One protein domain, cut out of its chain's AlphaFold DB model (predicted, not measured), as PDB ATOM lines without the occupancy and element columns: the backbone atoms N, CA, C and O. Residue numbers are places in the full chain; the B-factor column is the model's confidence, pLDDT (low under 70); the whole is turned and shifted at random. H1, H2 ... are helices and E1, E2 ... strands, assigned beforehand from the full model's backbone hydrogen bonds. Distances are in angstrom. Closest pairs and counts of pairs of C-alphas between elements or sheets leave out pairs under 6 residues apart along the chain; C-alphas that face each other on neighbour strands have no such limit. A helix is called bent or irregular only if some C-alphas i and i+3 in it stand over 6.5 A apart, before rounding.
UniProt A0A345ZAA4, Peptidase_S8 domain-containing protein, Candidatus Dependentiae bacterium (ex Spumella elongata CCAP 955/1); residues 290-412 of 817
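This is residues 290 to 412 of the 817 residues of the protein "Peptidase_S8 domain-containing protein" of Candidatus Dependentiae bacterium (ex Spumella elongata CCAP 955/1) (UniProt A0A345ZAA4). Four helices make an elongated body: H1 and H4 run side by side in opposite directions along its length, H2 stands crosswise to H1, and H3 turns back after H2. At one end of this body a small two-stranded ribbon, E1 with E2, is followed farther out by the short last helix H5; at the other end the loop of residues 356 to 369 reaches out. The printed part has 123 residues, with five named helices and two named strands in the order E1 H1 H2 H3 H4 E2 H5; the strands are antiparallel and the class is mostly helix. It is compact, with a radius of gyration of the C-alphas of 15.3 A, yet elongated, spanning 53 by 27 by 26 A.

Find C-alpha 296 at (-59.857, 4.514, 23.558), where E1 begins; it runs to residue 300, 13.5 A on. H1, residues 306 to 317, measures 17.6 A. H2, residues 325 to 342, measures 24.5 A; it is irregular, with C-alphas 330 and 333 7.0 A apart, and has a kink of 44 degrees near residue 332. H3 covers residues 346 to 355, 14.3 A. Find C-alpha 370 at (-30.070, -2.039, 12.120); from there H4 runs 16.1 A to residue 381. E2, residues 395 to 399, measures 13.0 A, and H5, residues 406 to 412, 10.5 A, ending at C-alpha 412 at (-65.432, -2.109, 14.236).

Look first at E1 and E2, antiparallel at 160 degrees: N 297 and O 398 are 2.8 A apart and N 299 and O 396 2.9 A, both within hydrogen-bond range. The closest C-alphas of E1 and H1 are Ser 300 and Pro 306, 5.4 A apart. H1 and H2 touch, about perpendicular at 73 degrees, closest at C-alphas 311 and 325, 6.4 A; H2 does so with residues 325 to 333 alone. H2 and H3, a helical hairpin, only just touch, with 3 pairs of C-alphas within 8 A, closest at Trp 335 and Gln 347, 6.5 A; H2 does so with residues 332 to 335 alone. With its residues 375 to 379 alone, H4 touches H1 at a shallow tilt of 10 degrees, opposite ways, closest at C-alphas 314 and 379, 6.6 A. The closest C-alphas of E2 and H5 are Thr 396 and Thr 412, 6.9 A apart. In H3 and H5 every O i to N i+4 pair is within hydrogen-bond range; H1 has 7 of 8, H2 11 of 14 and H4 7 of 8.

The two C-alphas farthest apart, Glu 363 and Gln 406, are 53.9 A apart. The printed part has no cut; the links H3 to H4 and H4 to E2 are long. Mean pLDDT of the printed part is 71.2, with residues 388 to 412 among the 49 under 70.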
ATOM      1  N   ASP A 290     -57.849  -0.719  31.787       51.69
ATOM      2  CA  ASP A 290     -58.980  -0.028  31.185       51.69
ATOM      3  C   ASP A 290     -58.525   1.080  30.209       51.69
ATOM      4  O   ASP A 290     -58.410   2.245  30.584       51.69
ATOM      5  N   LEU A 291     -58.242   0.745  28.943       58.41
ATOM      6  CA  LEU A 291     -58.058   1.767  27.894       58.41
ATOM      7  C   LEU A 291     -59.323   2.613  27.677       58.41
ATOM      8  O   LEU A 291     -59.212   3.763  27.240       58.41
ATOM      9  N   GLN A 292     -60.499   2.079  28.032       55.78
ATOM     10  CA  GLN A 292     -61.774   2.772  27.879       55.78
ATOM     11  C   GLN A 292     -61.857   3.972  28.827       55.78
ATOM     12  O   GLN A 292     -62.293   5.040  28.401       55.78
ATOM     13  N   SER A 293     -61.312   3.855  30.046       56.31
ATOM     14  CA  SER A 293     -61.135   4.981  30.984       56.31
ATOM     15  C   SER A 293     -60.321   6.146  30.409       56.31
ATOM     16  O   SER A 293     -60.398   7.270  30.905       56.31
ATOM     17  N   TYR A 294     -59.542   5.897  29.353       57.38
ATOM     18  CA  TYR A 294     -58.721   6.898  28.681       57.38
ATOM     19  C   TYR A 294     -59.298   7.383  27.349       57.38
ATOM     20  O   TYR A 294     -58.597   8.113  26.642       57.38
ATOM     21  N   GLY A 295     -60.526   6.982  27.010       58.50
ATOM     22  CA  GLY A 295     -61.201   7.388  25.782       58.50
ATOM     23  C   GLY A 295     -60.808   6.565  24.551       58.50
ATOM     24  O   GLY A 295     -61.015   7.028  23.433       58.50
ATOM     25  N   TYR A 296     -60.233   5.363  24.699       62.44
ATOM     26  CA  TYR A 296     -59.857   4.514  23.558       62.44
ATOM     27  C   TYR A 296     -60.302   3.061  23.718       62.44
ATOM     28  O   TYR A 296     -60.342   2.518  24.816       62.44
ATOM     29  N   ASN A 297     -60.571   2.399  22.596       61.84
ATOM     30  CA  ASN A 297     -60.779   0.960  22.541       61.84
ATOM     31  C   ASN A 297     -59.928   0.345  21.427       61.84
ATOM     32  O   ASN A 297     -59.814   0.916  20.346       61.84
ATOM     33  N   LEU A 298     -59.333  -0.817  21.685       62.16
ATOM     34  CA  LEU A 298     -58.647  -1.605  20.666       62.16
ATOM     35  C   LEU A 298     -59.539  -2.784  20.300       62.16
ATOM     36  O   LEU A 298     -60.043  -3.472  21.183       62.16
ATOM     37  N   VAL A 299     -59.703  -3.044  19.007       56.16
ATOM     38  CA  VAL A 299     -60.419  -4.228  18.527       56.16
ATOM     39  C   VAL A 299     -59.524  -5.002  17.573       56.16
ATOM     40  O   VAL A 299     -59.008  -4.443  16.613       56.16
ATOM     41  N   SER A 300     -59.297  -6.281  17.859       56.91
ATOM     42  CA  SER A 300     -58.512  -7.180  17.009       56.91
ATOM     43  C   SER A 300     -59.377  -7.820  15.935       56.91
ATOM     44  O   SER A 300     -60.560  -8.069  16.160       56.91
ATOM     45  N   GLU A 301     -58.771  -8.151  14.794       51.22
ATOM     46  CA  GLU A 301     -59.470  -8.821  13.692       51.22
ATOM     47  C   GLU A 301     -59.952 -10.250  14.016       51.22
ATOM     48  O   GLU A 301     -60.832 -10.784  13.350       51.22
ATOM     49  N   ASN A 302     -59.392 -10.894  15.039       47.72
ATOM     50  CA  ASN A 302     -59.687 -12.284  15.403       47.72
ATOM     51  C   ASN A 302     -60.476 -12.425  16.712       47.72
ATOM     52  O   ASN A 302     -60.692 -13.538  17.178       47.72
ATOM     53  N   GLY A 303     -60.889 -11.317  17.326       49.09
ATOM     54  CA  GLY A 303     -61.672 -11.343  18.558       49.09
ATOM     55  C   GLY A 303     -60.881 -11.666  19.837       49.09
ATOM     56  O   GLY A 303     -61.490 -11.731  20.903       49.09
ATOM     57  N   LEU A 304     -59.554 -11.824  19.777       50.78
ATOM     58  CA  LEU A 304     -58.695 -12.056  20.949       50.78
ATOM     59  C   LEU A 304     -58.225 -10.738  21.590       50.78
ATOM     60  O   LEU A 304     -58.195  -9.706  20.921       50.78
ATOM     61  N   ASP A 305     -57.796 -10.767  22.858       60.59
ATOM     62  CA  ASP A 305     -57.305  -9.583  23.592       60.59
ATOM     63  C   ASP A 305     -56.193  -8.841  22.809       60.59
ATOM     64  O   ASP A 305     -55.093  -9.380  22.646       60.59
ATOM     65  N   PRO A 306     -56.446  -7.615  22.309       65.69
ATOM     66  CA  PRO A 306     -55.477  -6.859  21.519       65.69
ATOM     67  C   PRO A 306     -54.201  -6.497  22.275       65.69
ATOM     68  O   PRO A 306     -53.116  -6.574  21.704       65.69
ATOM     69  N   ILE A 307     -54.309  -6.138  23.558       71.44
ATOM     70  CA  ILE A 307     -53.152  -5.766  24.384       71.44
ATOM     71  C   ILE A 307     -52.252  -6.977  24.556       71.44
ATOM     72  O   ILE A 307     -51.037  -6.890  24.364       71.44
ATOM     73  N   ARG A 308     -52.868  -8.130  24.813       66.56
ATOM     74  CA  ARG A 308     -52.152  -9.395  24.896       66.56
ATOM     75  C   ARG A 308     -51.492  -9.760  23.584       66.56
ATOM     76  O   ARG A 308     -50.324 -10.115  23.587       66.56
ATOM     77  N   GLN A 309     -52.191  -9.642  22.462       66.19
ATOM     78  CA  GLN A 309     -51.614  -9.940  21.152       66.19
ATOM     79  C   GLN A 309     -50.426  -9.031  20.818       66.19
ATOM     80  O   GLN A 309     -49.408  -9.520  20.332       66.19
ATOM     81  N   ILE A 310     -50.505  -7.740  21.147       74.56
ATOM     82  CA  ILE A 310     -49.366  -6.826  21.023       74.56
ATOM     83  C   ILE A 310     -48.219  -7.318  21.916       74.56
ATOM     84  O   ILE A 310     -47.120  -7.533  21.417       74.56
ATOM     85  N   ALA A 311     -48.457  -7.599  23.201       76.44
ATOM     86  CA  ALA A 311     -47.420  -8.107  24.104       76.44
ATOM     87  C   ALA A 311     -46.790  -9.433  23.623       76.44
ATOM     88  O   ALA A 311     -45.579  -9.627  23.736       76.44
ATOM     89  N   ILE A 312     -47.580 -10.326  23.026       67.25
ATOM     90  CA  ILE A 312     -47.110 -11.576  22.409       67.25
ATOM     91  C   ILE A 312     -46.155 -11.282  21.252       67.25
ATOM     92  O   ILE A 312     -45.064 -11.852  21.191       67.25
ATOM     93  N   ASN A 313     -46.527 -10.348  20.374       71.94
ATOM     94  CA  ASN A 313     -45.674  -9.942  19.262       71.94
ATOM     95  C   ASN A 313     -44.354  -9.356  19.758       71.94
ATOM     96  O   ASN A 313     -43.304  -9.703  19.223       71.94
ATOM     97  N   PHE A 314     -44.378  -8.560  20.834       77.38
ATOM     98  CA  PHE A 314     -43.162  -8.103  21.518       77.38
ATOM     99  C   PHE A 314     -42.281  -9.279  21.947       77.38
ATOM    100  O   PHE A 314     -41.078  -9.279  21.680       77.38
ATOM    101  N   GLY A 315     -42.877 -10.313  22.542       72.88
ATOM    102  CA  GLY A 315     -42.176 -11.518  22.977       72.88
ATOM    103  C   GLY A 315     -41.385 -12.223  21.867       72.88
ATOM    104  O   GLY A 315     -40.271 -12.681  22.118       72.88
ATOM    105  N   HIS A 316     -41.891 -12.261  20.628       73.62
ATOM    106  CA  HIS A 316     -41.208 -12.922  19.502       73.62
ATOM    107  C   HIS A 316     -39.826 -12.331  19.182       73.62
ATOM    108  O   HIS A 316     -38.897 -13.054  18.792       73.62
ATOM    109  N   TYR A 317     -39.671 -11.024  19.382       77.50
ATOM    110  CA  TYR A 317     -38.420 -10.308  19.135       77.50
ATOM    111  C   TYR A 317     -37.544 -10.188  20.391       77.50
ATOM    112  O   TYR A 317     -36.373  -9.809  20.292       77.50
ATOM    113  N   CYS A 318     -38.076 -10.564  21.555       78.50
ATOM    114  CA  CYS A 318     -37.399 -10.495  22.842       78.50
ATOM    115  C   CYS A 318     -36.652 -11.789  23.210       78.50
ATOM    116  O   CYS A 318     -36.855 -12.869  22.647       78.50
ATOM    117  N   ASP A 319     -35.725 -11.674  24.159       78.25
ATOM    118  CA  ASP A 319     -35.100 -12.814  24.820       78.25
ATOM    119  C   ASP A 319     -36.091 -13.421  25.822       78.25
ATOM    120  O   ASP A 319     -36.399 -12.817  26.850       78.25
ATOM    121  N   HIS A 320     -36.570 -14.632  25.528       68.50
ATOM    122  CA  HIS A 320     -37.546 -15.357  26.347       68.50
ATOM    123  C   HIS A 320     -37.165 -15.486  27.831       68.50
ATOM    124  O   HIS A 320     -38.056 -15.570  28.665       68.50
ATOM    125  N   LYS A 321     -35.868 -15.485  28.181       69.81
ATOM    126  CA  LYS A 321     -35.425 -15.583  29.587       69.81
ATOM    127  C   LYS A 321     -35.546 -14.270  30.351       69.81
ATOM    128  O   LYS A 321     -35.517 -14.270  31.576       69.81
ATOM    129  N   LYS A 322     -35.603 -13.150  29.631       73.56
ATOM    130  CA  LYS A 322     -35.636 -11.794  30.194       73.56
ATOM    131  C   LYS A 322     -37.002 -11.147  30.041       73.56
ATOM    132  O   LYS A 322     -37.275 -10.162  30.715       73.56
ATOM    133  N   PHE A 323     -37.800 -11.617  29.092       77.94
ATOM    134  CA  PHE A 323     -39.084 -11.038  28.746       77.94
ATOM    135  C   PHE A 323     -40.149 -11.422  29.770       77.94
ATOM    136  O   PHE A 323     -40.480 -12.595  29.918       77.94
ATOM    137  N   ASP A 324     -40.694 -10.416  30.445       76.25
ATOM    138  CA  ASP A 324     -41.813 -10.566  31.366       76.25
ATOM    139  C   ASP A 324     -43.077 -10.032  30.684       76.25
ATOM    140  O   ASP A 324     -43.228  -8.823  30.469       76.25
ATOM    141  N   ILE A 325     -43.950 -10.951  30.266       73.12
ATOM    142  CA  ILE A 325     -45.182 -10.597  29.565       73.12
ATOM    143  C   ILE A 325     -46.181  -9.929  30.511       73.12
ATOM    144  O   ILE A 325     -46.812  -8.956  30.115       73.12
ATOM    145  N   ASP A 326     -46.270 -10.365  31.768       70.81
ATOM    146  CA  ASP A 326     -47.239  -9.845  32.735       70.81
ATOM    147  C   ASP A 326     -46.880  -8.411  33.145       70.81
ATOM    148  O   ASP A 326     -47.739  -7.525  33.174       70.81
ATOM    149  N   ALA A 327     -45.590  -8.141  33.366       79.44
ATOM    150  CA  ALA A 327     -45.101  -6.791  33.634       79.44
ATOM    151  C   ALA A 327     -45.265  -5.853  32.426       79.44
ATOM    152  O   ALA A 327     -45.516  -4.657  32.606       79.44
ATOM    153  N   LEU A 328     -45.125  -6.371  31.199       81.94
ATOM    154  CA  LEU A 328     -45.393  -5.597  29.987       81.94
ATOM    155  C   LEU A 328     -46.884  -5.271  29.868       81.94
ATOM    156  O   LEU A 328     -47.229  -4.112  29.651       81.94
ATOM    157  N   MET A 329     -47.757  -6.262  30.055       75.56
ATOM    158  CA  MET A 329     -49.213  -6.120  29.955       75.56
ATOM    159  C   MET A 329     -49.767  -5.012  30.858       75.56
ATOM    160  O   MET A 329     -50.679  -4.301  30.450       75.56
ATOM    161  N   GLN A 330     -49.181  -4.808  32.041       78.31
ATOM    162  CA  GLN A 330     -49.576  -3.734  32.964       78.31
ATOM    163  C   GLN A 330     -49.215  -2.324  32.467       78.31
ATOM    164  O   GLN A 330     -49.890  -1.351  32.799       78.31
ATOM    165  N   LYS A 331     -48.131  -2.184  31.694       84.19
ATOM    166  CA  LYS A 331     -47.580  -0.878  31.281       84.19
ATOM    167  C   LYS A 331     -47.976  -0.486  29.863       84.19
ATOM    168  O   LYS A 331     -48.183   0.693  29.568       84.19
ATOM    169  N   LEU A 332     -48.096  -1.485  28.995       81.69
ATOM    170  CA  LEU A 332     -48.355  -1.357  27.569       81.69
ATOM    171  C   LEU A 332     -49.579  -0.477  27.228       81.69
ATOM    172  O   LEU A 332     -49.461   0.336  26.320       81.69
ATOM    173  N   PRO A 333     -50.705  -0.513  27.961       78.62
ATOM    174  CA  PRO A 333     -51.859   0.365  27.728       78.62
ATOM    175  C   PRO A 333     -51.532   1.860  27.833       78.62
ATOM    176  O   PRO A 333     -51.915   2.651  26.972       78.62
ATOM    177  N   ILE A 334     -50.775   2.251  28.862       81.25
ATOM    178  CA  ILE A 334     -50.356   3.644  29.070       81.25
ATOM    179  C   ILE A 334     -49.415   4.072  27.940       81.25
ATOM    180  O   ILE A 334     -49.522   5.178  27.413       81.25
ATOM    181  N   TRP A 335     -48.514   3.179  27.535       87.62
ATOM    182  CA  TRP A 335     -47.566   3.446  26.458       87.62
ATOM    183  C   TRP A 335     -48.249   3.567  25.101       87.62
ATOM    184  O   TRP A 335     -47.963   4.503  24.365       87.62
ATOM    185  N   ILE A 336     -49.200   2.680  24.802       81.75
ATOM    186  CA  ILE A 336     -50.030   2.736  23.596       81.75
ATOM    187  C   ILE A 336     -50.785   4.063  23.538       81.75
ATOM    188  O   ILE A 336     -50.790   4.717  22.500       81.75
ATOM    189  N   LYS A 337     -51.372   4.512  24.652       79.00
ATOM    190  CA  LYS A 337     -52.042   5.816  24.727       79.00
ATOM    191  C   LYS A 337     -51.090   6.969  24.395       79.00
ATOM    192  O   LYS A 337     -51.441   7.822  23.584       79.00
ATOM    193  N   ASN A 338     -49.914   7.012  25.020       83.12
ATOM    194  CA  ASN A 338     -48.933   8.078  24.782       83.12
ATOM    195  C   ASN A 338     -48.441   8.070  23.334       83.12
ATOM    196  O   ASN A 338     -48.316   9.126  22.716       83.12
ATOM    197  N   TYR A 339     -48.248   6.878  22.783       86.00
ATOM    198  CA  TYR A 339     -47.854   6.687  21.403       86.00
ATOM    199  C   TYR A 339     -48.941   7.135  20.416       86.00
ATOM    200  O   TYR A 339     -48.649   7.863  19.480       86.00
ATOM    201  N   ILE A 340     -50.210   6.790  20.650       76.38
ATOM    202  CA  ILE A 340     -51.328   7.213  19.787       76.38
ATOM    203  C   ILE A 340     -51.560   8.728  19.864       76.38
ATOM    204  O   ILE A 340     -51.876   9.346  18.852       76.38
ATOM    205  N   LYS A 341     -51.446   9.336  21.054       77.88
ATOM    206  CA  LYS A 341     -51.713  10.775  21.228       77.88
ATOM    207  C   LYS A 341     -50.571  11.664  20.749       77.88
ATOM    208  O   LYS A 341     -50.834  12.710  20.168       77.88
ATOM    209  N   ASN A 342     -49.335  11.270  21.042       83.56
ATOM    210  CA  ASN A 342     -48.172  12.150  20.943       83.56
ATOM    211  C   ASN A 342     -47.045  11.564  20.078       83.56
ATOM    212  O   ASN A 342     -45.957  12.131  20.064       83.56
ATOM    213  N   GLU A 343     -47.253  10.404  19.443       82.00
ATOM    214  CA  GLU A 343     -46.207   9.623  18.757       82.00
ATOM    215  C   GLU A 343     -45.012   9.255  19.664       82.00
ATOM    216  O   GLU A 343     -43.939   8.861  19.201       82.00
ATOM    217  N   ASP A 344     -45.203   9.319  20.988       87.62
ATOM    218  CA  ASP A 344     -44.170   9.020  21.976       87.62
ATOM    219  C   ASP A 344     -43.980   7.507  22.132       87.62
ATOM    220  O   ASP A 344     -44.723   6.820  22.836       87.62
ATOM    221  N   LYS A 345     -42.949   6.988  21.462       88.00
ATOM    222  CA  LYS A 345     -42.518   5.584  21.537       88.00
ATOM    223  C   LYS A 345     -41.408   5.328  22.560       88.00
ATOM    224  O   LYS A 345     -40.937   4.195  22.654       88.00
ATOM    225  N   SER A 346     -40.972   6.337  23.318       89.88
ATOM    226  CA  SER A 346     -39.752   6.267  24.141       89.88
ATOM    227  C   SER A 346     -39.768   5.113  25.147       89.88
ATOM    228  O   SER A 346     -38.803   4.358  25.256       89.88
ATOM    229  N   GLN A 347     -40.891   4.922  25.841       90.31
ATOM    230  CA  GLN A 347     -41.062   3.856  26.831       90.31
ATOM    231  C   GLN A 347     -41.053   2.462  26.193       90.31
ATOM    232  O   GLN A 347     -40.447   1.529  26.723       90.31
ATOM    233  N   ILE A 348     -41.689   2.335  25.026       89.50
ATOM    234  CA  ILE A 348     -41.754   1.092  24.252       89.50
ATOM    235  C   ILE A 348     -40.353   0.708  23.766       89.50
ATOM    236  O   ILE A 348     -39.932  -0.440  23.902       89.50
ATOM    237  N   GLU A 349     -39.617   1.685  23.244       90.88
ATOM    238  CA  GLU A 349     -38.253   1.524  22.749       90.88
ATOM    239  C   GLU A 349     -37.275   1.152  23.870       90.88
ATOM    240  O   GLU A 349     -36.521   0.189  23.731       90.88
ATOM    241  N   GLN A 350     -37.331   1.838  25.016       90.69
ATOM    242  CA  GLN A 350     -36.501   1.513  26.182       90.69
ATOM    243  C   GLN A 350     -36.779   0.106  26.714       90.69
ATOM    244  O   GLN A 350     -35.845  -0.637  27.034       90.69
ATOM    245  N   TYR A 351     -38.055  -0.286  26.785       90.06
ATOM    246  CA  TYR A 351     -38.423  -1.646  27.163       90.06
ATOM    247  C   TYR A 351     -37.877  -2.659  26.153       90.06
ATOM    248  O   TYR A 351     -37.263  -3.655  26.535       90.06
ATOM    249  N   PHE A 352     -38.022  -2.388  24.857       90.25
ATOM    250  CA  PHE A 352     -37.514  -3.275  23.821       90.25
ATOM    251  C   PHE A 352     -35.988  -3.436  23.888       90.25
ATOM    252  O   PHE A 352     -35.507  -4.565  23.897       90.25
ATOM    253  N   ILE A 353     -35.221  -2.352  24.041       90.81
ATOM    254  CA  ILE A 353     -33.754  -2.396  24.197       90.81
ATOM    255  C   ILE A 353     -33.344  -3.283  25.379       90.81
ATOM    256  O   ILE A 353     -32.432  -4.102  25.261       90.81
ATOM    257  N   LYS A 354     -34.045  -3.169  26.511       89.38
ATOM    258  CA  LYS A 354     -33.742  -3.944  27.720       89.38
ATOM    259  C   LYS A 354     -34.012  -5.446  27.557       89.38
ATOM    260  O   LYS A 354     -33.306  -6.264  28.149       89.38
ATOM    261  N   HIS A 355     -35.037  -5.807  26.786       88.81
ATOM    262  CA  HIS A 355     -35.558  -7.174  26.711       88.81
ATOM    263  C   HIS A 355     -35.277  -7.879  25.369       88.81
ATOM    264  O   HIS A 355     -35.554  -9.072  25.243       88.81
ATOM    265  N   THR A 356     -34.693  -7.195  24.380       86.19
ATOM    266  CA  THR A 356     -34.347  -7.773  23.073       86.19
ATOM    267  C   THR A 356     -33.132  -8.710  23.132       86.19
ATOM    268  O   THR A 356     -32.351  -8.734  24.088       86.19
ATOM    269  N   LYS A 357     -32.965  -9.530  22.090       84.94
ATOM    270  CA  LYS A 357     -31.823 -10.448  21.948       84.94
ATOM    271  C   LYS A 357     -30.536  -9.653  21.709       84.94
ATOM    272  O   LYS A 357     -30.552  -8.651  21.003       84.94
ATOM    273  N   LYS A 358     -29.387 -10.154  22.189       85.56
ATOM    274  CA  LYS A 358     -28.069  -9.505  21.990       85.56
ATOM    275  C   LYS A 358     -27.756  -9.222  20.512       85.56
ATOM    276  O   LYS A 358     -27.128  -8.225  20.196       85.56
ATOM    277  N   SER A 359     -28.240 -10.067  19.602       86.25
ATOM    278  CA  SER A 359     -28.089  -9.898  18.150       86.25
ATOM    279  C   SER A 359     -28.876  -8.719  17.551       86.25
ATOM    280  O   SER A 359     -28.664  -8.385  16.386       86.25
ATOM    281  N   SER A 360     -29.767  -8.095  18.321       88.88
ATOM    282  CA  SER A 360     -30.528  -6.893  17.956       88.88
ATOM    283  C   SER A 360     -29.912  -5.604  18.516       88.88
ATOM    284  O   SER A 360     -30.407  -4.518  18.218       88.88
ATOM    285  N   LEU A 361     -28.848  -5.711  19.318       89.94
ATOM    286  CA  LEU A 361     -28.157  -4.586  19.941       89.94
ATOM    287  C   LEU A 361     -26.841  -4.281  19.218       89.94
ATOM    288  O   LEU A 361     -26.282  -5.133  18.521       89.94
ATOM    289  N   ASP A 362     -26.372  -3.049  19.353       89.75
ATOM    290  CA  ASP A 362     -25.039  -2.646  18.913       89.75
ATOM    291  C   ASP A 362     -23.936  -3.236  19.814       89.75
ATOM    292  O   ASP A 362     -24.201  -3.955  20.782       89.75
ATOM    293  N   GLU A 363     -22.675  -2.945  19.498       84.88
ATOM    294  CA  GLU A 363     -21.523  -3.454  20.257       84.88
ATOM    295  C   GLU A 363     -21.511  -2.978  21.719       84.88
ATOM    296  O   GLU A 363     -20.993  -3.680  22.587       84.88
ATOM    297  N   SER A 364     -22.133  -1.828  22.006       85.00
ATOM    298  CA  SER A 364     -22.271  -1.297  23.365       85.00
ATOM    299  C   SER A 364     -23.324  -2.041  24.194       85.00
ATOM    300  O   SER A 364     -23.300  -1.980  25.422       85.00
ATOM    301  N   GLY A 365     -24.271  -2.723  23.541       82.88
ATOM    302  CA  GLY A 365     -25.405  -3.374  24.195       82.88
ATOM    303  C   GLY A 365     -26.458  -2.405  24.743       82.88
ATOM    304  O   GLY A 365     -27.378  -2.847  25.426       82.88
ATOM    305  N   THR A 366     -26.334  -1.100  24.473       84.56
ATOM    306  CA  THR A 366     -27.232  -0.058  25.010       84.56
ATOM    307  C   THR A 366     -28.138   0.574  23.958       84.56
ATOM    308  O   THR A 366     -29.082   1.276  24.314       84.56
ATOM    309  N   LYS A 367     -27.890   0.308  22.669       90.50
ATOM    310  CA  LYS A 367     -28.709   0.797  21.554       90.50
ATOM    311  C   LYS A 367     -29.057  -0.332  20.595       90.50
ATOM    312  O   LYS A 367     -28.388  -1.365  20.552       90.50
ATOM    313  N   LEU A 368     -30.116  -0.128  19.816       91.50
ATOM    314  CA  LEU A 368     -30.498  -1.046  18.749       91.50
ATOM    315  C   LEU A 368     -29.500  -0.947  17.591       91.50
ATOM    316  O   LEU A 368     -29.047   0.134  17.231       91.50
ATOM    317  N   ASN A 369     -29.180  -2.088  16.990       92.06
ATOM    318  CA  ASN A 369     -28.528  -2.119  15.684       92.06
ATOM    319  C   ASN A 369     -29.588  -2.089  14.562       92.06
ATOM    320  O   ASN A 369     -30.787  -2.195  14.822       92.06
ATOM    321  N   LYS A 370     -29.162  -2.064  13.291       90.62
ATOM    322  CA  LYS A 370     -30.070  -2.039  12.120       90.62
ATOM    323  C   LYS A 370     -31.131  -3.149  12.095       90.62
ATOM    324  O   LYS A 370     -32.151  -3.007  11.427       90.62
ATOM    325  N   ARG A 371     -30.876  -4.295  12.736       86.94
ATOM    326  CA  ARG A 371     -31.842  -5.397  12.855       86.94
ATOM    327  C   ARG A 371     -32.849  -5.116  13.969       86.94
ATOM    328  O   ARG A 371     -34.038  -5.321  13.754       86.94
ATOM    329  N   GLY A 372     -32.379  -4.637  15.120       88.12
ATOM    330  CA  GLY A 372     -33.231  -4.214  16.230       88.12
ATOM    331  C   GLY A 372     -34.161  -3.061  15.854       88.12
ATOM    332  O   GLY A 372     -35.341  -3.113  16.178       88.12
ATOM    333  N   GLU A 373     -33.669  -2.078  15.098       90.88
ATOM    334  CA  GLU A 373     -34.475  -0.956  14.594       90.88
ATOM    335  C   GLU A 373     -35.637  -1.434  13.713       90.88
ATOM    336  O   GLU A 373     -36.771  -1.005  13.911       90.88
ATOM    337  N   ARG A 374     -35.392  -2.387  12.801       87.00
ATOM    338  CA  ARG A 374     -36.454  -2.983  11.969       87.00
ATOM    339  C   ARG A 374     -37.479  -3.752  12.790       87.00
ATOM    340  O   ARG A 374     -38.661  -3.698  12.483       87.00
ATOM    341  N   PHE A 375     -37.045  -4.469  13.824       88.00
ATOM    342  CA  PHE A 375     -37.971  -5.180  14.706       88.00
ATOM    343  C   PHE A 375     -38.841  -4.223  15.510       88.00
ATOM    344  O   PHE A 375     -40.036  -4.462  15.639       88.00
ATOM    345  N   LEU A 376     -38.268  -3.129  16.015       88.00
ATOM    346  CA  LEU A 376     -39.049  -2.095  16.682       88.00
ATOM    347  C   LEU A 376     -40.031  -1.429  15.709       88.00
ATOM    348  O   LEU A 376     -41.173  -1.174  16.078       88.00
ATOM    349  N   GLU A 377     -39.622  -1.192  14.461       85.75
ATOM    350  CA  GLU A 377     -40.522  -0.684  13.423       85.75
ATOM    351  C   GLU A 377     -41.665  -1.670  13.131       85.75
ATOM    352  O   GLU A 377     -42.821  -1.260  13.125       85.75
ATOM    353  N   ASP A 378     -41.390  -2.970  12.993       80.06
ATOM    354  CA  ASP A 378     -42.424  -4.003  12.824       80.06
ATOM    355  C   ASP A 378     -43.370  -4.098  14.036       80.06
ATOM    356  O   ASP A 378     -44.571  -4.319  13.871       80.06
ATOM    357  N   LEU A 379     -42.864  -3.896  15.255       80.62
ATOM    358  CA  LEU A 379     -43.665  -3.896  16.485       80.62
ATOM    359  C   LEU A 379     -44.594  -2.688  16.606       80.62
ATOM    360  O   LEU A 379     -45.688  -2.794  17.160       80.62
ATOM    361  N   LEU A 380     -44.162  -1.533  16.113       84.56
ATOM    362  CA  LEU A 380     -44.955  -0.311  16.155       84.56
ATOM    363  C   LEU A 380     -45.921  -0.227  14.973       84.56
ATOM    364  O   LEU A 380     -47.074   0.154  15.156       84.56
ATOM    365  N   HIS A 381     -45.454  -0.622  13.789       79.62
ATOM    366  CA  HIS A 381     -46.055  -0.278  12.503       79.62
ATOM    367  C   HIS A 381     -46.300  -1.449  11.556       79.62
ATOM    368  O   HIS A 381     -46.943  -1.275  10.516       79.62
ATOM    369  N   GLY A 382     -45.771  -2.626  11.882       71.81
ATOM    370  CA  GLY A 382     -45.941  -3.824  11.079       71.81
ATOM    371  C   GLY A 382     -47.371  -4.352  11.117       71.81
ATOM    372  O   GLY A 382     -48.260  -3.811  11.777       71.81
ATOM    373  N   LYS A 383     -47.587  -5.473  10.419       65.56
ATOM    374  CA  LYS A 383     -48.903  -6.113  10.261       65.56
ATOM    375  C   LYS A 383     -49.654  -6.286  11.589       65.56
ATOM    376  O   LYS A 383     -50.869  -6.158  11.600       65.56
ATOM    377  N   TYR A 384     -48.933  -6.545  12.680       63.91
ATOM    378  CA  TYR A 384     -49.486  -6.790  14.013       63.91
ATOM    379  C   TYR A 384     -49.036  -5.754  15.063       63.91
ATOM    380  O   TYR A 384     -49.015  -6.057  16.259       63.91
ATOM    381  N   GLY A 385     -48.606  -4.571  14.614       71.44
ATOM    382  CA  GLY A 385     -48.131  -3.492  15.477       71.44
ATOM    383  C   GLY A 385     -49.250  -2.624  16.058       71.44
ATOM    384  O   GLY A 385     -50.426  -2.804  15.751       71.44
ATOM    385  N   ILE A 386     -48.873  -1.674  16.915       74.88
ATOM    386  CA  ILE A 386     -49.801  -0.798  17.655       74.88
ATOM    387  C   ILE A 386     -50.544   0.179  16.729       74.88
ATOM    388  O   ILE A 386     -51.728   0.439  16.937       74.88
ATOM    389  N   ALA A 387     -49.859   0.725  15.720       71.00
ATOM    390  CA  ALA A 387     -50.403   1.727  14.808       71.00
ATOM    391  C   ALA A 387     -50.092   1.361  13.344       71.00
ATOM    392  O   ALA A 387     -48.919   1.330  12.974       71.00
ATOM    393  N   PRO A 388     -51.092   1.113  12.476       57.12
ATOM    394  CA  PRO A 388     -50.835   0.733  11.086       57.12
ATOM    395  C   PRO A 388     -49.994   1.744  10.308       57.12
ATOM    396  O   PRO A 388     -50.298   2.937  10.292       57.12
ATOM    397  N   LYS A 389     -49.038   1.242   9.521       54.16
ATOM    398  CA  LYS A 389     -48.509   1.954   8.347       54.16
ATOM    399  C   LYS A 389     -49.355   1.569   7.122       54.16
ATOM    400  O   LYS A 389     -49.090   0.569   6.462       54.16
ATOM    401  N   GLY A 390     -50.399   2.343   6.821       52.12
ATOM    402  CA  GLY A 390     -51.282   2.109   5.663       52.12
ATOM    403  C   GLY A 390     -52.524   1.244   5.940       52.12
ATOM    404  O   GLY A 390     -52.709   0.701   7.023       52.12
ATOM    405  N   SER A 391     -53.414   1.149   4.946       46.03
ATOM    406  CA  SER A 391     -54.850   0.811   5.062       46.03
ATOM    407  C   SER A 391     -55.232  -0.633   5.456       46.03
ATOM    408  O   SER A 391     -56.371  -1.043   5.227       46.03
ATOM    409  N   LYS A 392     -54.331  -1.429   6.041       52.12
ATOM    410  CA  LYS A 392     -54.616  -2.809   6.482       52.12
ATOM    411  C   LYS A 392     -53.997  -3.094   7.859       52.12
ATOM    412  O   LYS A 392     -52.991  -3.796   7.937       52.12
ATOM    413  N   SER A 393     -54.571  -2.546   8.935       53.84
ATOM    414  CA  SER A 393     -54.205  -2.941  10.306       53.84
ATOM    415  C   SER A 393     -54.900  -4.219  10.754       53.84
ATOM    416  O   SER A 393     -56.069  -4.435  10.462       53.84
ATOM    417  N   PHE A 394     -54.191  -4.999  11.571       57.56
ATOM    418  CA  PHE A 394     -54.735  -6.118  12.343       57.56
ATOM    419  C   PHE A 394     -55.507  -5.689  13.610       57.56
ATOM    420  O   PHE A 394     -56.300  -6.459  14.156       57.56
ATOM    421  N   PHE A 395     -55.286  -4.456  14.079       61.56
ATOM    422  CA  PHE A 395     -56.049  -3.836  15.162       61.56
ATOM    423  C   PHE A 395     -56.738  -2.559  14.681       61.56
ATOM    424  O   PHE A 395     -56.152  -1.741  13.971       61.56
ATOM    425  N   THR A 396     -57.973  -2.357  15.121       60.16
ATOM    426  CA  THR A 396     -58.693  -1.096  14.977       60.16
ATOM    427  C   THR A 396     -58.573  -0.318  16.278       60.16
ATOM    428  O   THR A 396     -58.979  -0.799  17.335       60.16
ATOM    429  N   VAL A 397     -58.005   0.883  16.198       64.25
ATOM    430  CA  VAL A 397     -57.974   1.839  17.307       64.25
ATOM    431  C   VAL A 397     -59.213   2.717  17.201       64.25
ATOM    432  O   VAL A 397     -59.389   3.427  16.214       64.25
ATOM    433  N   ILE A 398     -60.066   2.685  18.217       56.44
ATOM    434  CA  ILE A 398     -61.298   3.466  18.264       56.44
ATOM    435  C   ILE A 398     -61.163   4.540  19.333       56.44
ATOM    436  O   ILE A 398     -60.808   4.241  20.469       56.44
ATOM    437  N   ASN A 399     -61.465   5.783  18.975       61.31
ATOM    438  CA  ASN A 399     -61.558   6.887  19.922       61.31
ATOM    439  C   ASN A 399     -63.004   6.980  20.449       61.31
ATOM    440  O   ASN A 399     -63.933   7.169  19.666       61.31
ATOM    441  N   LEU A 400     -63.172   6.816  21.761       55.00
ATOM    442  CA  LEU A 400     -64.439   6.810  22.499       55.00
ATOM    443  C   LEU A 400     -64.941   8.214  22.863       55.00
ATOM    444  O   LEU A 400     -66.090   8.349  23.272       55.00
ATOM    445  N   ASP A 401     -64.129   9.259  22.679       55.12
ATOM    446  CA  ASP A 401     -64.498  10.651  22.982       55.12
ATOM    447  C   ASP A 401     -65.487  11.249  21.949       55.12
ATOM    448  O   ASP A 401     -65.840  12.427  22.017       55.12
ATOM    449  N   LYS A 402     -65.957  10.452  20.975       48.09
ATOM    450  CA  LYS A 402     -66.999  10.814  19.998       48.09
ATOM    451  C   LYS A 402     -68.219   9.887  20.160       48.09
ATOM    452  O   LYS A 402     -68.031   8.675  20.240       48.09
ATOM    453  N   PRO A 403     -69.467  10.404  20.178       39.34
ATOM    454  CA  PRO A 403     -70.657   9.566  20.329       39.34
ATOM    455  C   PRO A 403     -70.827   8.601  19.146       39.34
ATOM    456  O   PRO A 403     -70.713   8.992  17.983       39.34
ATOM    457  N   TYR A 404     -71.112   7.335  19.454       43.12
ATOM    458  CA  TYR A 404     -71.310   6.280  18.460       43.12
ATOM    459  C   TYR A 404     -72.672   6.367  17.767       43.12
ATOM    460  O   TYR A 404     -73.699   6.560  18.415       43.12
ATOM    461  N   SER A 405     -72.689   6.070  16.465       37.62
ATOM    462  CA  SER A 405     -73.858   5.485  15.805       37.62
ATOM    463  C   SER A 405     -73.768   3.955  15.873       37.62
ATOM    464  O   SER A 405     -72.679   3.379  15.927       37.62
ATOM    465  N   GLN A 406     -74.913   3.274  15.864       35.28
ATOM    466  CA  GLN A 406     -74.998   1.809  15.890       35.28
ATOM    467  C   GLN A 406     -74.223   1.146  14.728       35.28
ATOM    468  O   GLN A 406     -73.667   0.066  14.903       35.28
ATOM    469  N   ASN A 407     -74.088   1.837  13.590       38.47
ATOM    470  CA  ASN A 407     -73.308   1.386  12.432       38.47
ATOM    471  C   ASN A 407     -71.792   1.372  12.699       38.47
ATOM    472  O   ASN A 407     -71.125   0.405  12.350       38.47
ATOM    473  N   ALA A 408     -71.249   2.369  13.407       36.25
ATOM    474  CA  ALA A 408     -69.820   2.425  13.740       36.25
ATOM    475  C   ALA A 408     -69.383   1.307  14.713       36.25
ATOM    476  O   ALA A 408     -68.228   0.881  14.722       36.25
ATOM    477  N   LEU A 409     -70.310   0.801  15.531       37.50
ATOM    478  CA  LEU A 409     -70.091  -0.369  16.391       37.50
ATOM    479  C   LEU A 409     -70.094  -1.689  15.604       37.50
ATOM    480  O   LEU A 409     -69.387  -2.615  15.989       37.50
ATOM    481  N   LEU A 410     -70.863  -1.775  14.517       36.41
ATOM    482  CA  LEU A 410     -70.916  -2.951  13.642       36.41
ATOM    483  C   LEU A 410     -69.713  -3.017  12.686       36.41
ATOM    484  O   LEU A 410     -69.230  -4.104  12.399       36.41
ATOM    485  N   GLU A 411     -69.189  -1.868  12.251       36.06
ATOM    486  CA  GLU A 411     -68.004  -1.764  11.379       36.06
ATOM    487  C   GLU A 411     -66.673  -2.049  12.095       36.06
ATOM    488  O   GLU A 411     -65.663  -2.320  11.448       36.06
ATOM    489  N   THR A 412     -66.651  -1.961  13.426       35.66
ATOM    490  CA  THR A 412     -65.432  -2.109  14.236       35.66
ATOM    491  C   THR A 412     -65.303  -3.469  14.908       35.66
ATOM    492  O   THR A 412     -64.227  -3.800  15.403       35.66
TER     493      THR A 412